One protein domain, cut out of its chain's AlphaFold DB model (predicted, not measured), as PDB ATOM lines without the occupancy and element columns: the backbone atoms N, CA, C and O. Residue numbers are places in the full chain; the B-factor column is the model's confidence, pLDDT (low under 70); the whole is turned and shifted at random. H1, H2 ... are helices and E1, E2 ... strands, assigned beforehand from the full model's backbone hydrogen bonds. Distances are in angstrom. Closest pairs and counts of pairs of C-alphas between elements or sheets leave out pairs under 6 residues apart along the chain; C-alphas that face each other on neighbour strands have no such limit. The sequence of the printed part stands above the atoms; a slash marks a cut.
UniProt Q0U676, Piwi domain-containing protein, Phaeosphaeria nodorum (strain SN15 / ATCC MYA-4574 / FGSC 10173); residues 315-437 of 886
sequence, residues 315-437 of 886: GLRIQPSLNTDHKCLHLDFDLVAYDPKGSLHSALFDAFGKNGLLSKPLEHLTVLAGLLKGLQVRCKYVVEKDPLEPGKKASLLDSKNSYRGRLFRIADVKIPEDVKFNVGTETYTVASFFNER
ATOM      1  N   GLY A 315     -12.717 -16.385 -26.872       77.56
ATOM      2  CA  GLY A 315     -13.992 -17.018 -27.198       77.56
ATOM      3  C   GLY A 315     -14.153 -18.348 -26.464       77.56
ATOM      4  O   GLY A 315     -13.190 -19.097 -26.295       77.56
ATOM      5  N   LEU A 316     -15.379 -18.661 -26.045       76.50
ATOM      6  CA  LEU A 316     -15.715 -19.916 -25.371       76.50
ATOM      7  C   LEU A 316     -16.203 -20.952 -26.393       76.50
ATOM      8  O   LEU A 316     -17.354 -20.903 -26.821       76.50
ATOM      9  N   ARG A 317     -15.314 -21.857 -26.814       77.44
ATOM     10  CA  ARG A 317     -15.567 -22.928 -27.790       77.44
ATOM     11  C   ARG A 317     -16.306 -24.089 -27.128       77.44
ATOM     12  O   ARG A 317     -15.820 -24.631 -26.140       77.44
ATOM     13  N   ILE A 318     -17.403 -24.537 -27.737       81.00
ATOM     14  CA  ILE A 318     -18.059 -25.807 -27.395       81.00
ATOM     15  C   ILE A 318     -17.550 -26.905 -28.334       81.00
ATOM     16  O   ILE A 318     -17.613 -26.762 -29.559       81.00
ATOM     17  N   GLN A 319     -17.081 -28.016 -27.773       81.06
ATOM     18  CA  GLN A 319     -16.713 -29.222 -28.506       81.06
ATOM     19  C   GLN A 319     -17.565 -30.408 -28.021       81.06
ATOM     20  O   GLN A 319     -17.341 -30.899 -26.914       81.06
ATOM     21  N   PRO A 320     -18.533 -30.897 -28.820       86.06
ATOM     22  CA  PRO A 320     -19.219 -32.139 -28.497       86.06
ATOM     23  C   PRO A 320     -18.274 -33.337 -28.665       86.06
ATOM     24  O   PRO A 320     -17.429 -33.361 -29.562       86.06
ATOM     25  N   SER A 321     -18.468 -34.363 -27.845       85.69
ATOM     26  CA  SER A 321     -17.924 -35.701 -28.076       85.69
ATOM     27  C   SER A 321     -18.897 -36.748 -27.553       85.69
ATOM     28  O   SER A 321     -19.308 -36.681 -26.390       85.69
ATOM     29  N   LEU A 322     -19.245 -37.714 -28.397       88.94
ATOM     30  CA  LEU A 322     -20.116 -38.821 -28.035       88.94
ATOM     31  C   LEU A 322     -19.308 -39.957 -27.395       88.94
ATOM     32  O   LEU A 322     -18.314 -40.416 -27.954       88.94
ATOM     33  N   ASN A 323     -19.759 -40.430 -26.240       88.88
ATOM     34  CA  ASN A 323     -19.240 -41.611 -25.569       88.88
ATOM     35  C   ASN A 323     -20.256 -42.746 -25.744       88.88
ATOM     36  O   ASN A 323     -21.312 -42.763 -25.109       88.88
ATOM     37  N   THR A 324     -19.952 -43.660 -26.663       85.88
ATOM     38  CA  THR A 324     -20.866 -44.719 -27.115       85.88
ATOM     39  C   THR A 324     -21.097 -45.792 -26.059       85.88
ATOM     40  O   THR A 324     -22.208 -46.303 -25.935       85.88
ATOM     41  N   ASP A 325     -20.068 -46.087 -25.265       85.38
ATOM     42  CA  ASP A 325     -20.083 -47.157 -24.264       85.38
ATOM     43  C   ASP A 325     -20.970 -46.773 -23.072       85.38
ATOM     44  O   ASP A 325     -21.724 -47.593 -22.552       85.38
ATOM     45  N   HIS A 326     -20.938 -45.490 -22.699       87.56
ATOM     46  CA  HIS A 326     -21.754 -44.910 -21.630       87.56
ATOM     47  C   HIS A 326     -23.013 -44.187 -22.134       87.56
ATOM     48  O   HIS A 326     -23.706 -43.560 -21.336       87.56
ATOM     49  N   LYS A 327     -23.308 -44.251 -23.442       88.94
ATOM     50  CA  LYS A 327     -24.458 -43.596 -24.089       88.94
ATOM     51  C   LYS A 327     -24.623 -42.123 -23.685       88.94
ATOM     52  O   LYS A 327     -25.727 -41.678 -23.380       88.94
ATOM     53  N   CYS A 328     -23.534 -41.359 -23.639       92.56
ATOM     54  CA  CYS A 328     -23.581 -39.974 -23.174       92.56
ATOM     55  C   CYS A 328     -22.893 -38.994 -24.127       92.56
ATOM     56  O   CYS A 328     -21.896 -39.301 -24.781       92.56
ATOM     57  N   LEU A 329     -23.452 -37.789 -24.220       91.31
ATOM     58  CA  LEU A 329     -22.890 -36.667 -24.961       91.31
ATOM     59  C   LEU A 329     -22.151 -35.761 -23.978       91.31
ATOM     60  O   LEU A 329     -22.771 -35.110 -23.135       91.31
ATOM     61  N   HIS A 330     -20.829 -35.693 -24.095       90.38
ATOM     62  CA  HIS A 330     -20.053 -34.662 -23.417       90.38
ATOM     63  C   HIS A 330     -20.029 -33.396 -24.279       90.38
ATOM     64  O   HIS A 330     -19.785 -33.475 -25.483       90.38
ATOM     65  N   LEU A 331     -20.240 -32.236 -23.662       88.62
ATOM     66  CA  LEU A 331     -19.918 -30.932 -24.234       88.62
ATOM     67  C   LEU A 331     -18.720 -30.381 -23.456       88.62
ATOM     68  O   LEU A 331     -18.866 -30.013 -22.290       88.62
ATOM     69  N   ASP A 332     -17.542 -30.373 -24.080       84.00
ATOM     70  CA  ASP A 332     -16.334 -29.754 -23.530       84.00
ATOM     71  C   ASP A 332     -16.324 -28.257 -23.872       84.00
ATOM     72  O   ASP A 332     -16.590 -27.867 -25.010       84.00
ATOM     73  N   PHE A 333     -16.018 -27.416 -22.885       83.38
ATOM     74  CA  PHE A 333     -15.996 -25.959 -23.007       83.38
ATOM     75  C   PHE A 333     -14.559 -25.452 -22.874       83.38
ATOM     76  O   PHE A 333     -14.027 -25.393 -21.767       83.38
ATOM     77  N   ASP A 334     -13.917 -25.089 -23.984       78.44
ATOM     78  CA  ASP A 334     -12.562 -24.521 -23.999       78.44
ATOM     79  C   ASP A 334     -12.608 -22.992 -24.118       78.44
ATOM     80  O   ASP A 334     -13.343 -22.457 -24.948       78.44
ATOM     81  N   LEU A 335     -11.746 -22.277 -23.391       77.62
ATOM     82  CA  LEU A 335     -11.410 -20.898 -23.760       77.62
ATOM     83  C   LEU A 335     -10.307 -20.921 -24.819       77.62
ATOM     84  O   LEU A 335      -9.267 -21.553 -24.632       77.62
ATOM     85  N   VAL A 336     -10.529 -20.220 -25.928       75.00
ATOM     86  CA  VAL A 336      -9.570 -20.087 -27.032       75.00
ATOM     87  C   VAL A 336      -9.382 -18.621 -27.395       75.00
ATOM     88  O   VAL A 336     -10.290 -17.812 -27.210       75.00
ATOM     89  N   ALA A 337      -8.222 -18.270 -27.950       74.25
ATOM     90  CA  ALA A 337      -8.053 -16.971 -28.591       74.25
ATOM     91  C   ALA A 337      -9.083 -16.815 -29.725       74.25
ATOM     92  O   ALA A 337      -9.255 -17.719 -30.545       74.25
ATOM     93  N   TYR A 338      -9.770 -15.678 -29.766       77.12
ATOM     94  CA  TYR A 338     -10.762 -15.353 -30.782       77.12
ATOM     95  C   TYR A 338     -10.499 -13.943 -31.302       77.12
ATOM     96  O   TYR A 338     -10.957 -12.958 -30.732       77.12
ATOM     97  N   ASP A 339      -9.771 -13.860 -32.411       76.44
ATOM     98  CA  ASP A 339      -9.641 -12.634 -33.188       76.44
ATOM     99  C   ASP A 339     -10.087 -12.917 -34.633       76.44
ATOM    100  O   ASP A 339      -9.337 -13.511 -35.413       76.44
ATOM    101  N   PRO A 340     -11.328 -12.550 -35.008       68.88
ATOM    102  CA  PRO A 340     -11.874 -12.854 -36.326       68.88
ATOM    103  C   PRO A 340     -11.306 -11.963 -37.444       68.88
ATOM    104  O   PRO A 340     -11.603 -12.214 -38.613       68.88
ATOM    105  N   LYS A 341     -10.534 -10.912 -37.121       75.25
ATOM    106  CA  LYS A 341     -10.043  -9.922 -38.101       75.25
ATOM    107  C   LYS A 341      -8.522  -9.763 -38.109       75.25
ATOM    108  O   LYS A 341      -7.959  -9.441 -39.160       75.25
ATOM    109  N   GLY A 342      -7.857  -9.965 -36.978       79.50
ATOM    110  CA  GLY A 342      -6.414  -9.842 -36.863       79.50
ATOM    111  C   GLY A 342      -5.639 -11.015 -37.451       79.50
ATOM    112  O   GLY A 342      -6.164 -12.025 -37.927       79.50
ATOM    113  N   SER A 343      -4.325 -10.835 -37.480       82.50
ATOM    114  CA  SER A 343      -3.391 -11.850 -37.954       82.50
ATOM    115  C   SER A 343      -3.053 -12.809 -36.822       82.50
ATOM    116  O   SER A 343      -2.943 -12.388 -35.674       82.50
ATOM    117  N   LEU A 344      -2.710 -14.056 -37.155       82.06
ATOM    118  CA  LEU A 344      -2.180 -15.002 -36.168       82.06
ATOM    119  C   LEU A 344      -1.001 -14.412 -35.373       82.06
ATOM    120  O   LEU A 344      -0.972 -14.516 -34.156       82.06
ATOM    121  N   HIS A 345      -0.069 -13.727 -36.047       79.25
ATOM    122  CA  HIS A 345       1.057 -13.071 -35.377       79.25
ATOM    123  C   HIS A 345       0.629 -11.924 -34.445       79.25
ATOM    124  O   HIS A 345       1.292 -11.704 -33.442       79.25
ATOM    125  N   SER A 346      -0.465 -11.213 -34.747       80.19
ATOM    126  CA  SER A 346      -1.002 -10.141 -33.898       80.19
ATOM    127  C   SER A 346      -1.484 -10.734 -32.579       80.19
ATOM    128  O   SER A 346      -0.914 -10.419 -31.542       80.19
ATOM    129  N   ALA A 347      -2.369 -11.736 -32.643       75.94
ATOM    130  CA  ALA A 347      -2.844 -12.462 -31.467       75.94
ATOM    131  C   ALA A 347      -1.699 -13.070 -30.627       75.94
ATOM    132  O   ALA A 347      -1.790 -13.117 -29.403       75.94
ATOM    133  N   LEU A 348      -0.592 -13.497 -31.253       77.19
ATOM    134  CA  LEU A 348       0.604 -13.932 -30.520       77.19
ATOM    135  C   LEU A 348       1.348 -12.777 -29.827       77.19
ATOM    136  O   LEU A 348       1.775 -12.932 -28.684       77.19
ATOM    137  N   PHE A 349       1.502 -11.623 -30.479       78.38
ATOM    138  CA  PHE A 349       2.108 -10.447 -29.849       78.38
ATOM    139  C   PHE A 349       1.233  -9.845 -28.745       78.38
ATOM    140  O   PHE A 349       1.788  -9.317 -27.786       78.38
ATOM    141  N   ASP A 350      -0.089  -9.958 -28.844       73.50
ATOM    142  CA  ASP A 350      -1.023  -9.485 -27.818       73.50
ATOM    143  C   ASP A 350      -1.035 -10.444 -26.610       73.50
ATOM    144  O   ASP A 350      -0.963 -10.010 -25.461       73.50
ATOM    145  N   ALA A 351      -0.994 -11.761 -26.850       72.69
ATOM    146  CA  ALA A 351      -0.943 -12.777 -25.793       72.69
ATOM    147  C   ALA A 351       0.352 -12.756 -24.953       72.69
ATOM    148  O   ALA A 351       0.301 -13.020 -23.751       72.69
ATOM    149  N   PHE A 352       1.510 -12.474 -25.565       71.75
ATOM    150  CA  PHE A 352       2.824 -12.545 -24.897       71.75
ATOM    151  C   PHE A 352       3.515 -11.184 -24.726       71.75
ATOM    152  O   PHE A 352       4.550 -11.095 -24.064       71.75
ATOM    153  N   GLY A 353       2.968 -10.118 -25.314       74.06
ATOM    154  CA  GLY A 353       3.642  -8.833 -25.473       74.06
ATOM    155  C   GLY A 353       4.784  -8.900 -26.497       74.06
ATOM    156  O   GLY A 353       5.531  -9.878 -26.571       74.06
ATOM    157  N   LYS A 354       5.005  -7.809 -27.244       69.44
ATOM    158  CA  LYS A 354       6.107  -7.699 -28.229       69.44
ATOM    159  C   LYS A 354       7.486  -8.059 -27.651       69.44
ATOM    160  O   LYS A 354       8.317  -8.613 -28.361       69.44
ATOM    161  N   ASN A 355       7.700  -7.793 -26.360       61.75
ATOM    162  CA  ASN A 355       8.967  -8.038 -25.668       61.75
ATOM    163  C   ASN A 355       9.013  -9.389 -24.924       61.75
ATOM    164  O   ASN A 355      10.102  -9.872 -24.620       61.75
ATOM    165  N   GLY A 356       7.872 -10.021 -24.616       60.38
ATOM    166  CA  GLY A 356       7.845 -11.258 -23.822       60.38
ATOM    167  C   GLY A 356       8.363 -12.480 -24.581       60.38
ATOM    168  O   GLY A 356       8.919 -13.396 -23.980       60.38
ATOM    169  N   LEU A 357       8.288 -12.467 -25.914       58.12
ATOM    170  CA  LEU A 357       8.924 -13.481 -26.762       58.12
ATOM    171  C   LEU A 357      10.464 -13.455 -26.682       58.12
ATOM    172  O   LEU A 357      11.097 -14.453 -27.010       58.12
ATOM    173  N   LEU A 358      11.062 -12.346 -26.227       58.50
ATOM    174  CA  LEU A 358      12.515 -12.144 -26.224       58.50
ATOM    175  C   LEU A 358      13.205 -12.603 -24.932       58.50
ATOM    176  O   LEU A 358      14.410 -12.814 -24.949       58.50
ATOM    177  N   SER A 359      12.491 -12.746 -23.811       57.88
ATOM    178  CA  SER A 359      13.126 -13.035 -22.513       57.88
ATOM    179  C   SER A 359      13.272 -14.528 -22.207       57.88
ATOM    180  O   SER A 359      14.217 -14.917 -21.523       57.88
ATOM    181  N   LYS A 360      12.346 -15.368 -22.693       64.44
ATOM    182  CA  LYS A 360      12.318 -16.824 -22.451       64.44
ATOM    183  C   LYS A 360      11.605 -17.605 -23.576       64.44
ATOM    184  O   LYS A 360      10.535 -18.177 -23.345       64.44
ATOM    185  N   PRO A 361      12.166 -17.673 -24.796       63.78
ATOM    186  CA  PRO A 361      11.466 -18.244 -25.947       63.78
ATOM    187  C   PRO A 361      11.038 -19.705 -25.739       63.78
ATOM    188  O   PRO A 361       9.893 -20.029 -26.018       63.78
ATOM    189  N   LEU A 362      11.891 -20.578 -25.192       59.75
ATOM    190  CA  LEU A 362      11.598 -22.016 -25.033       59.75
ATOM    191  C   LEU A 362      10.457 -22.323 -24.042       59.75
ATOM    192  O   LEU A 362       9.584 -23.141 -24.342       59.75
ATOM    193  N   GLU A 363      10.412 -21.644 -22.888       66.50
ATOM    194  CA  GLU A 363       9.292 -21.776 -21.939       66.50
ATOM    195  C   GLU A 363       7.987 -21.274 -22.582       66.50
ATOM    196  O   GLU A 363       6.953 -21.944 -22.516       66.50
ATOM    197  N   HIS A 364       8.045 -20.135 -23.282       68.75
ATOM    198  CA  HIS A 364       6.887 -19.560 -23.963       68.75
ATOM    199  C   HIS A 364       6.448 -20.376 -25.185       68.75
ATOM    200  O   HIS A 364       5.251 -20.447 -25.437       68.75
ATOM    201  N   LEU A 365       7.349 -21.058 -25.902       68.19
ATOM    202  CA  LEU A 365       7.035 -21.902 -27.065       68.19
ATOM    203  C   LEU A 365       6.121 -23.082 -26.705       68.19
ATOM    204  O   LEU A 365       5.226 -23.419 -27.478       68.19
ATOM    205  N   THR A 366       6.271 -23.656 -25.509       66.94
ATOM    206  CA  THR A 366       5.367 -24.716 -25.023       66.94
ATOM    207  C   THR A 366       3.961 -24.169 -24.745       66.94
ATOM    208  O   THR A 366       2.961 -24.796 -25.100       66.94
ATOM    209  N   VAL A 367       3.873 -22.971 -24.156       69.88
ATOM    210  CA  VAL A 367       2.597 -22.284 -23.885       69.88
ATOM    211  C   VAL A 367       1.940 -21.811 -25.187       69.88
ATOM    212  O   VAL A 367       0.741 -22.003 -25.369       69.88
ATOM    213  N   LEU A 368       2.727 -21.279 -26.126       72.00
ATOM    214  CA  LEU A 368       2.341 -20.914 -27.492       72.00
ATOM    215  C   LEU A 368       1.747 -22.103 -28.240       72.00
ATOM    216  O   LEU A 368       0.648 -21.992 -28.771       72.00
ATOM    217  N   ALA A 369       2.438 -23.245 -28.258       73.75
ATOM    218  CA  ALA A 369       1.937 -24.457 -28.893       73.75
ATOM    219  C   ALA A 369       0.601 -24.898 -28.273       73.75
ATOM    220  O   ALA A 369      -0.311 -25.267 -29.007       73.75
ATOM    221  N   GLY A 370       0.451 -24.788 -26.947       72.19
ATOM    222  CA  GLY A 370      -0.813 -25.035 -26.247       72.19
ATOM    223  C   GLY A 370      -1.942 -24.071 -26.637       72.19
ATOM    224  O   GLY A 370      -3.042 -24.526 -26.931       72.19
ATOM    225  N   LEU A 371      -1.667 -22.764 -26.683       73.12
ATOM    226  CA  LEU A 371      -2.639 -21.704 -26.998       73.12
ATOM    227  C   LEU A 371      -3.049 -21.693 -28.479       73.12
ATOM    228  O   LEU A 371      -4.194 -21.394 -28.814       73.12
ATOM    229  N   LEU A 372      -2.123 -22.043 -29.373       76.69
ATOM    230  CA  LEU A 372      -2.377 -22.201 -30.802       76.69
ATOM    231  C   LEU A 372      -3.138 -23.494 -31.119       76.69
ATOM    232  O   LEU A 372      -3.859 -23.551 -32.115       76.69
ATOM    233  N   LYS A 373      -3.000 -24.546 -30.304       75.56
ATOM    234  CA  LYS A 373      -3.624 -25.846 -30.566       75.56
ATOM    235  C   LYS A 373      -5.149 -25.764 -30.498       75.56
ATOM    236  O   LYS A 373      -5.758 -25.355 -29.518       75.56
ATOM    237  N   GLY A 374      -5.786 -26.195 -31.579       69.25
ATOM    238  CA  GLY A 374      -7.229 -26.117 -31.767       69.25
ATOM    239  C   GLY A 374      -7.739 -24.758 -32.263       69.25
ATOM    240  O   GLY A 374      -8.931 -24.659 -32.562       69.25
ATOM    241  N   LEU A 375      -6.879 -23.742 -32.402       77.44
ATOM    242  CA  LEU A 375      -7.246 -22.467 -33.017       77.44
ATOM    243  C   LEU A 375      -7.623 -22.689 -34.488       77.44
ATOM    244  O   LEU A 375      -6.965 -23.450 -35.205       77.44
ATOM    245  N   GLN A 376      -8.693 -22.037 -34.942       78.19
ATOM    246  CA  GLN A 376      -9.052 -22.000 -36.356       78.19
ATOM    247  C   GLN A 376      -8.415 -20.786 -37.012       78.19
ATOM    248  O   GLN A 376      -8.606 -19.657 -36.574       78.19
ATOM    249  N   VAL A 377      -7.663 -21.033 -38.077       84.44
ATOM    250  CA  VAL A 377      -6.933 -20.012 -38.822       84.44
ATOM    251  C   VAL A 377      -7.239 -20.140 -40.306       84.44
ATOM    252  O   VAL A 377      -7.503 -21.230 -40.823       84.44
ATOM    253  N   ARG A 378      -7.225 -19.005 -41.002       85.00
ATOM    254  CA  ARG A 378      -7.518 -18.925 -42.432       85.00
ATOM    255  C   ARG A 378      -6.277 -18.467 -43.190       85.00
ATOM    256  O   ARG A 378      -5.686 -17.445 -42.849       85.00
ATOM    257  N   CYS A 379      -5.883 -19.206 -44.227       85.62
ATOM    258  CA  CYS A 379      -4.807 -18.785 -45.126       85.62
ATOM    259  C   CYS A 379      -5.150 -17.424 -45.757       85.62
ATOM    260  O   CYS A 379      -6.178 -17.313 -46.420       85.62
ATOM    261  N   LYS A 380      -4.257 -16.427 -45.686       86.00
ATOM    262  CA  LYS A 380      -4.314 -15.233 -46.563       86.00
ATOM    263  C   LYS A 380      -3.764 -15.529 -47.969       86.00
ATOM    264  O   LYS A 380      -3.133 -14.684 -48.588       86.00
ATOM    265  N   TYR A 381      -3.972 -16.748 -48.461       86.06
ATOM    266  CA  TYR A 381      -3.596 -17.184 -49.802       86.06
ATOM    267  C   TYR A 381      -4.553 -18.264 -50.304       86.06
ATOM    268  O   TYR A 381      -5.142 -19.014 -49.517       86.06
ATOM    269  N   VAL A 382      -4.672 -18.365 -51.624       85.38
ATOM    270  CA  VAL A 382      -5.329 -19.468 -52.326       85.38
ATOM    271  C   VAL A 382      -4.303 -20.134 -53.226       85.38
ATOM    272  O   VAL A 382      -3.623 -19.484 -54.013       85.38
ATOM    273  N   VAL A 383      -4.207 -21.457 -53.112       77.88
ATOM    274  CA  VAL A 383      -3.590 -22.269 -54.159       77.88
ATOM    275  C   VAL A 383      -4.608 -22.323 -55.291       77.88
ATOM    276  O   VAL A 383      -5.681 -22.915 -55.127       77.88
ATOM    277  N   GLU A 384      -4.321 -21.637 -56.396       75.19
ATOM    278  CA  GLU A 384      -5.141 -21.727 -57.602       75.19
ATOM    279  C   GLU A 384      -5.171 -23.186 -58.056       75.19
ATOM    280  O   GLU A 384      -4.136 -23.843 -58.150       75.19
ATOM    281  N   LYS A 385      -6.377 -23.732 -58.241       57.41
ATOM    282  CA  LYS A 385      -6.593 -25.174 -58.413       57.41
ATOM    283  C   LYS A 385      -6.327 -25.647 -59.844       57.41
ATOM    284  O   LYS A 385      -7.124 -26.426 -60.361       57.41
ATOM    285  N   ASP A 386      -5.248 -25.194 -60.467       54.97
ATOM    286  CA  ASP A 386      -4.802 -25.797 -61.718       54.97
ATOM    287  C   ASP A 386      -3.633 -26.751 -61.431       54.97
ATOM    288  O   ASP A 386      -2.479 -26.323 -61.377       54.97
ATOM    289  N   PRO A 387      -3.900 -28.046 -61.153       51.53
ATOM    290  CA  PRO A 387      -2.853 -29.020 -60.842       51.53
ATOM    291  C   PRO A 387      -1.957 -29.342 -62.050       51.53
ATOM    292  O   PRO A 387      -1.048 -30.157 -61.919       51.53
ATOM    293  N   LEU A 388      -2.231 -28.746 -63.217       49.03
ATOM    294  CA  LEU A 388      -1.506 -28.952 -64.465       49.03
ATOM    295  C   LEU A 388      -0.271 -28.046 -64.615       49.03
ATOM    296  O   LEU A 388       0.571 -28.340 -65.459       49.03
ATOM    297  N   GLU A 389      -0.114 -27.004 -63.785       60.12
ATOM    298  CA  GLU A 389       1.080 -26.140 -63.763       60.12
ATOM    299  C   GLU A 389       1.908 -26.329 -62.472       60.12
ATOM    300  O   GLU A 389       1.812 -25.525 -61.532       60.12
ATOM    301  N   PRO A 390       2.752 -27.379 -62.385       57.31
ATOM    302  CA  PRO A 390       3.698 -27.524 -61.284       57.31
ATOM    303  C   PRO A 390       4.654 -26.320 -61.246       57.31
ATOM    304  O   PRO A 390       5.463 -26.116 -62.147       57.31
ATOM    305  N   GLY A 391       4.556 -25.519 -60.182       68.31
ATOM    306  CA  GLY A 391       5.367 -24.313 -59.973       68.31
ATOM    307  C   GLY A 391       4.567 -23.021 -59.783       68.31
ATOM    308  O   GLY A 391       5.135 -22.030 -59.314       68.31
ATOM    309  N   LYS A 392       3.254 -23.011 -60.066       74.19
ATOM    310  CA  LYS A 392       2.422 -21.818 -59.850       74.19
ATOM    311  C   LYS A 392       2.338 -21.477 -58.353       74.19
ATOM    312  O   LYS A 392       1.808 -22.241 -57.544       74.19
ATOM    313  N   LYS A 393       2.909 -20.333 -57.963       74.06
ATOM    314  CA  LYS A 393       2.940 -19.864 -56.566       74.06
ATOM    315  C   LYS A 393       1.522 -19.538 -56.084       74.06
ATOM    316  O   LYS A 393       0.693 -19.073 -56.858       74.06
ATOM    317  N   ALA A 394       1.252 -19.753 -54.796       81.62
ATOM    318  CA  ALA A 394      -0.050 -19.430 -54.217       81.62
ATOM    319  C   ALA A 394      -0.313 -17.914 -54.241       81.62
ATOM    320  O   ALA A 394       0.504 -17.129 -53.755       81.62
ATOM    321  N   SER A 395      -1.474 -17.519 -54.758       87.06
ATOM    322  CA  SER A 395      -1.897 -16.122 -54.851       87.06
ATOM    323  C   SER A 395      -2.301 -15.608 -53.468       87.06
ATOM    324  O   SER A 395      -3.186 -16.178 -52.820       87.06
ATOM    325  N   LEU A 396      -1.651 -14.539 -52.997       86.81
ATOM    326  CA  LEU A 396      -2.025 -13.861 -51.753       86.81
ATOM    327  C   LEU A 396      -3.414 -13.222 -51.898       86.81
ATOM    328  O   LEU A 396      -3.739 -12.630 -52.925       86.81
ATOM    329  N   LEU A 397      -4.227 -13.339 -50.850       85.69
ATOM    330  CA  LEU A 397      -5.545 -12.721 -50.769       85.69
ATOM    331  C   LEU A 397      -5.446 -11.372 -50.059       85.69
ATOM    332  O   LEU A 397      -4.830 -11.268 -48.995       85.69
ATOM    333  N   ASP A 398      -6.122 -10.363 -50.603       85.31
ATOM    334  CA  ASP A 398      -6.373  -9.118 -49.885       85.31
ATOM    335  C   ASP A 398      -7.369  -9.334 -48.724       85.31
ATOM    336  O   ASP A 398      -7.946 -10.411 -48.531       85.31
ATOM    337  N   SER A 399      -7.576  -8.298 -47.909       78.56
ATOM    338  CA  SER A 399      -8.520  -8.357 -46.785       78.56
ATOM    339  C   SER A 399      -9.944  -8.687 -47.243       78.56
ATOM    340  O   SER A 399     -10.619  -9.482 -46.585       78.56
ATOM    341  N   LYS A 400     -10.369  -8.150 -48.396       82.62
ATOM    342  CA  LYS A 400     -11.702  -8.358 -48.977       82.62
ATOM    343  C   LYS A 400     -11.930  -9.799 -49.429       82.62
ATOM    344  O   LYS A 400     -13.000 -10.330 -49.176       82.62
ATOM    345  N   ASN A 401     -10.942 -10.448 -50.046       84.38
ATOM    346  CA  ASN A 401     -11.038 -11.824 -50.539       84.38
ATOM    347  C   ASN A 401     -10.591 -12.878 -49.521       84.38
ATOM    348  O   ASN A 401     -10.663 -14.071 -49.820       84.38
ATOM    349  N   SER A 402     -10.149 -12.475 -48.325       78.12
ATOM    350  CA  SER A 402      -9.647 -13.375 -47.277       78.12
ATOM    351  C   SER A 402     -10.574 -14.566 -46.982       78.12
ATOM    352  O   SER A 402     -10.076 -15.668 -46.765       78.12
ATOM    353  N   TYR A 403     -11.900 -14.401 -47.087       79.81
ATOM    354  CA  TYR A 403     -12.915 -15.461 -46.946       79.81
ATOM    355  C   TYR A 403     -12.762 -16.640 -47.930       79.81
ATOM    356  O   TYR A 403     -13.228 -17.743 -47.640       79.81
ATOM    357  N   ARG A 404     -12.082 -16.448 -49.069       79.94
ATOM    358  CA  ARG A 404     -11.759 -17.510 -50.046       79.94
ATOM    359  C   ARG A 404     -10.613 -18.409 -49.577       79.94
ATOM    360  O   ARG A 404     -10.425 -19.501 -50.114       79.94
ATOM    361  N   GLY A 405      -9.848 -17.956 -48.586       82.81
ATOM    362  CA  GLY A 405      -8.719 -18.671 -48.013       82.81
ATOM    363  C   GLY A 405      -9.144 -19.951 -47.306       82.81
ATOM    364  O   GLY A 405     -10.189 -19.997 -46.644       82.81
ATOM    365  N   ARG A 406      -8.314 -20.995 -47.419       80.62
ATOM    366  CA  ARG A 406      -8.545 -22.281 -46.748       80.62
ATOM    367  C   ARG A 406      -8.569 -22.071 -45.233       80.62
ATOM    368  O   ARG A 406      -7.598 -21.579 -44.661       80.62
ATOM    369  N   LEU A 407      -9.668 -22.470 -44.597       79.06
ATOM    370  CA  LEU A 407      -9.768 -22.577 -43.145       79.06
ATOM    371  C   LEU A 407      -9.165 -23.915 -42.702       79.06
ATOM    372  O   LEU A 407      -9.417 -24.951 -43.325       79.06
ATOM    373  N   PHE A 408      -8.378 -23.903 -41.633       78.88
ATOM    374  CA  PHE A 408      -7.862 -25.108 -40.994       78.88
ATOM    375  C   PHE A 408      -7.776 -24.915 -39.480       78.88
ATOM    376  O   PHE A 408      -7.625 -23.800 -38.981       78.88
ATOM    377  N   ARG A 409      -7.899 -26.017 -38.740       78.62
ATOM    378  CA  ARG A 409      -7.649 -26.049 -37.298       78.62
ATOM    379  C   ARG A 409      -6.190 -26.437 -37.084       78.62
ATOM    380  O   ARG A 409      -5.739 -27.424 -37.665       78.62
ATOM    381  N   ILE A 410      -5.461 -25.689 -36.261       79.69
ATOM    382  CA  ILE A 410      -4.093 -26.041 -35.867       79.69
ATOM    383  C   ILE A 410      -4.173 -27.304 -34.999       79.69
ATOM    384  O   ILE A 410      -4.544 -27.244 -33.831       79.69
ATOM    385  N   ALA A 411      -3.889 -28.469 -35.582       72.38
ATOM    386  CA  ALA A 411      -3.907 -29.740 -34.855       72.38
ATOM    387  C   ALA A 411      -2.700 -29.875 -33.912       72.38
ATOM    388  O   ALA A 411      -2.808 -30.461 -32.835       72.38
ATOM    389  N   ASP A 412      -1.561 -29.320 -34.323       75.12
ATOM    390  CA  ASP A 412      -0.314 -29.293 -33.571       75.12
ATOM    391  C   ASP A 412       0.580 -28.165 -34.100       75.12
ATOM    392  O   ASP A 412       0.423 -27.743 -35.249       75.12
ATOM    393  N   VAL A 413       1.523 -27.694 -33.282       73.00
ATOM    394  CA  VAL A 413       2.553 -26.732 -33.700       73.00
ATOM    395  C   VAL A 413       3.906 -27.410 -33.563       73.00
ATOM    396  O   VAL A 413       4.413 -27.573 -32.458       73.00
ATOM    397  N   LYS A 414       4.486 -27.806 -34.696       73.19
ATOM    398  CA  LYS A 414       5.869 -28.282 -34.746       73.19
ATOM    399  C   LYS A 414       6.794 -27.095 -34.969       73.19
ATOM    400  O   LYS A 414       6.591 -26.328 -35.909       73.19
ATOM    401  N   ILE A 415       7.808 -26.964 -34.121       65.44
ATOM    402  CA  ILE A 415       8.953 -26.098 -34.407       65.44
ATOM    403  C   ILE A 415       9.714 -26.774 -35.561       65.44
ATOM    404  O   ILE A 415       9.971 -27.973 -35.462       65.44
ATOM    405  N   PRO A 416      10.031 -26.082 -36.669       66.75
ATOM    406  CA  PRO A 416      10.763 -26.703 -37.765       66.75
ATOM    407  C   PRO A 416      12.231 -26.895 -37.365       66.75
ATOM    408  O   PRO A 416      13.011 -25.945 -37.393       66.75
ATOM    409  N   GLU A 417      12.610 -28.111 -36.981       65.88
ATOM    410  CA  GLU A 417      13.970 -28.420 -36.513       65.88
ATOM    411  C   GLU A 417      15.022 -28.230 -37.624       65.88
ATOM    412  O   GLU A 417      16.140 -27.798 -37.339       65.88
ATOM    413  N   ASP A 418      14.624 -28.418 -38.889       70.75
ATOM    414  CA  ASP A 418      15.512 -28.432 -40.063       70.75
ATOM    415  C   ASP A 418      15.553 -27.120 -40.869       70.75
ATOM    416  O   ASP A 418      16.371 -26.972 -41.782       70.75
ATOM    417  N   VAL A 419      14.665 -26.154 -40.588       75.25
ATOM    418  CA  VAL A 419      14.592 -24.915 -41.388       75.25
ATOM    419  C   VAL A 419      15.763 -24.007 -41.040       75.25
ATOM    420  O   VAL A 419      15.832 -23.447 -39.944       75.25
ATOM    421  N   LYS A 420      16.672 -23.855 -42.006       74.75
ATOM    422  CA  LYS A 420      17.851 -22.993 -41.916       74.75
ATOM    423  C   LYS A 420      17.533 -21.552 -42.307       74.75
ATOM    424  O   LYS A 420      16.843 -21.314 -43.297       74.75
ATOM    425  N   PHE A 421      18.080 -20.597 -41.565       75.94
ATOM    426  CA  PHE A 421      18.029 -19.170 -41.880       75.94
ATOM    427  C   PHE A 421      19.303 -18.465 -41.407       75.94
ATOM    428  O   PHE A 421      19.982 -18.926 -40.490       75.94
ATOM    429  N   ASN A 422      19.630 -17.343 -42.045       80.06
ATOM    430  CA  ASN A 422      20.854 -16.599 -41.761       80.06
ATOM    431  C   ASN A 422      20.568 -15.438 -40.802       80.06
ATOM    432  O   ASN A 422      19.609 -14.690 -41.000       80.06
ATOM    433  N   VAL A 423      21.425 -15.263 -39.796       72.62
ATOM    434  CA  VAL A 423      21.402 -14.125 -38.868       72.62
ATOM    435  C   VAL A 423      22.781 -13.476 -38.885       72.62
ATOM    436  O   VAL A 423      23.715 -13.934 -38.232       72.62
ATOM    437  N   GLY A 424      22.923 -12.421 -39.688       85.88
ATOM    438  CA  GLY A 424      24.240 -11.906 -40.065       85.88
ATOM    439  C   GLY A 424      24.946 -12.891 -41.000       85.88
ATOM    440  O   GLY A 424      24.380 -13.289 -42.016       85.88
ATOM    441  N   THR A 425      26.171 -13.280 -40.652       86.88
ATOM    442  CA  THR A 425      27.002 -14.236 -41.408       86.88
ATOM    443  C   THR A 425      26.782 -15.701 -41.022       86.88
ATOM    444  O   THR A 425      27.335 -16.584 -41.669       86.88
ATOM    445  N   GLU A 426      26.009 -15.975 -39.970       77.81
ATOM    446  CA  GLU A 426      25.838 -17.316 -39.402       77.81
ATOM    447  C   GLU A 426      24.504 -17.934 -39.846       77.81
ATOM    448  O   GLU A 426      23.456 -17.283 -39.790       77.81
ATOM    449  N   THR A 427      24.531 -19.199 -40.273       83.56
ATOM    450  CA  THR A 427      23.331 -19.980 -40.608       83.56
ATOM    451  C   THR A 427      22.919 -20.839 -39.419       83.56
ATOM    452  O   THR A 427      23.651 -21.745 -39.027       83.56
ATOM    453  N   TYR A 428      21.715 -20.612 -38.905       78.12
ATOM    454  CA  TYR A 428      21.129 -21.366 -37.801       78.12
ATOM    455  C   TYR A 428      19.960 -22.227 -38.283       78.12
ATOM    456  O   TYR A 428      19.298 -21.864 -39.255       78.12
ATOM    457  N   THR A 429      19.641 -23.318 -37.578       80.44
ATOM    458  CA  THR A 429      18.278 -23.881 -37.645       80.44
ATOM    459  C   THR A 429      17.375 -23.183 -36.629       80.44
ATOM    460  O   THR A 429      17.869 -22.535 -35.709       80.44
ATOM    461  N   VAL A 430      16.045 -23.302 -36.740       68.31
ATOM    462  CA  VAL A 430      15.134 -22.718 -35.728       68.31
ATOM    463  C   VAL A 430      15.426 -23.276 -34.333       68.31
ATOM    464  O   VAL A 430      15.472 -22.516 -33.367       68.31
ATOM    465  N   ALA A 431      15.692 -24.580 -34.226       66.69
ATOM    466  CA  ALA A 431      16.074 -25.203 -32.964       66.69
ATOM    467  C   ALA A 431      17.455 -24.727 -32.472       66.69
ATOM    468  O   ALA A 431      17.581 -24.366 -31.302       66.69
ATOM    469  N   SER A 432      18.474 -24.679 -33.343       76.06
ATOM    470  CA  SER A 432      19.823 -24.256 -32.939       76.06
ATOM    471  C   SER A 432      19.838 -22.783 -32.520       76.06
ATOM    472  O   SER A 432      20.311 -22.478 -31.432       76.06
ATOM    473  N   PHE A 433      19.176 -21.890 -33.266       77.50
ATOM    474  CA  PHE A 433      19.072 -20.466 -32.934       77.50
ATOM    475  C   PHE A 433      18.526 -20.222 -31.520       77.50
ATOM    476  O   PHE A 433      19.122 -19.470 -30.751       77.50
ATOM    477  N   PHE A 434      17.414 -20.871 -31.156       65.62
ATOM    478  CA  PHE A 434      16.795 -20.688 -29.838       65.62
ATOM    479  C   PHE A 434      17.528 -21.415 -28.696       65.62
ATOM    480  O   PHE A 434      17.383 -21.002 -27.544       65.62
ATOM    481  N   ASN A 435      18.313 -22.457 -28.991       64.06
ATOM    482  CA  ASN A 435      19.105 -23.189 -27.996       64.06
ATOM    483  C   ASN A 435      20.482 -22.544 -27.746       64.06
ATOM    484  O   ASN A 435      20.898 -22.411 -26.594       64.06
ATOM    485  N   GLU A 436      21.174 -22.130 -28.810       66.19
ATOM    486  CA  GLU A 436      22.521 -21.542 -28.788       66.19
ATOM    487  C   GLU A 436      22.461 -20.082 -28.322       66.19
ATOM    488  O   GLU A 436      23.151 -19.695 -27.378       66.19
ATOM    489  N   ARG A 437      21.559 -19.270 -28.897       60.50
ATOM    490  CA  ARG A 437      21.320 -17.896 -28.436       60.50
ATOM    491  C   ARG A 437      20.250 -17.861 -27.344       60.50
ATOM    492  O   ARG A 437      19.154 -17.325 -27.536       60.50
TER     493      ARG A 437
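This is residues 315 to 437 of the 886 residues of the protein "Piwi domain-containing protein" of Phaeosphaeria nodorum (strain SN15 / ATCC MYA-4574 / FGSC 10173) (UniProt Q0U676). Three separate two-stranded hairpins spread out from a small, loosely packed group of helices, H1, H2 and H3. The hairpin E1 and E2 makes a long arm at one end of the longest axis, the small hairpin E5 and E6 with H4 makes the other end, and the short hairpin E3 and E4 leads into a long looped stretch, residues 379 to 406, that reaches out to the side; only the tips at residues 323 to 328 and 386 to 391 stick out free. The printed part has 123 residues with four named helices and six named strands, in the order E1 E2 H1 H2 H3 E3 E4 E5 E6 H4; the class is mixed, and each of the three sheets is an antiparallel pair. The whole is loose, with a radius of gyration of the C-alphas of 18.8 A and spans of 61 by 44 by 30 A.

E1, residues 315 to 323, begins at C-alpha 315 (-13.992, -17.018, -27.198) and is 25.2 A long; E2, residues 328 to 337, is 28.3 A long. H1 is residues 344 to 352, 12.6 A long, H2 residues 356 to 359, and H3 residues 361 to 372, 15.2 A long, ending at C-alpha 372 (-2.377, -22.201, -30.802). E3 is residues 376 to 378, E4 residues 407 to 409, E5 residues 420 to 423 and E6 residues 426 to 429. H4, residues 430 to 436, ends at C-alpha 436 (22.521, -21.542, -28.788).

E1 and E2 are a hairpin, antiparallel at 155 degrees, with N 319 and O 332 within hydrogen-bond range at 2.8 A. The closest C-alphas of E2 and H3 are those of Val 336 and Leu 371, 7.1 A apart. H1 and H3 are close but not clearly touching, with Leu 348 and Leu 368 closest at 7.8 A between C-alphas, at a steep tilt of 59 degrees, opposite ways. H1 and H2 meet only through their link. H2 and H3 are close but not clearly touching, the C-alphas of Leu 357 and His 364 being closest at 7.0 A. E3 and E4 are an antiparallel hairpin at 150 degrees, with N 377 and O 408 2.9 A apart, within hydrogen-bond range. E5 and E6 are an antiparallel hairpin at 141 degrees, with N 421 and O 428 within hydrogen-bond range at 2.9 A. H3 and H4 are close but not clearly touching, with the C-alphas of Pro 361 and Phe 434 closest at 7.0 A, at a shallow tilt of 31 degrees, opposite ways. In H1 and H4 every O i to N i+4 pair is within hydrogen-bond range, in H3 6 of 8, and H2 is too short for such a pair.

The C-alphas farthest apart are those of Lys 327 and Thr 425, 61.7 A. The printed part has no cut. The link from E3 to E4, 28 residues, is long; within it residues 381 to 382 pair antiparallel with residues 395 to 396. The mean pLDDT of the printed part is 75.6, and 32 residues are under 70, among them residues 354 to 367 and 385 to 391.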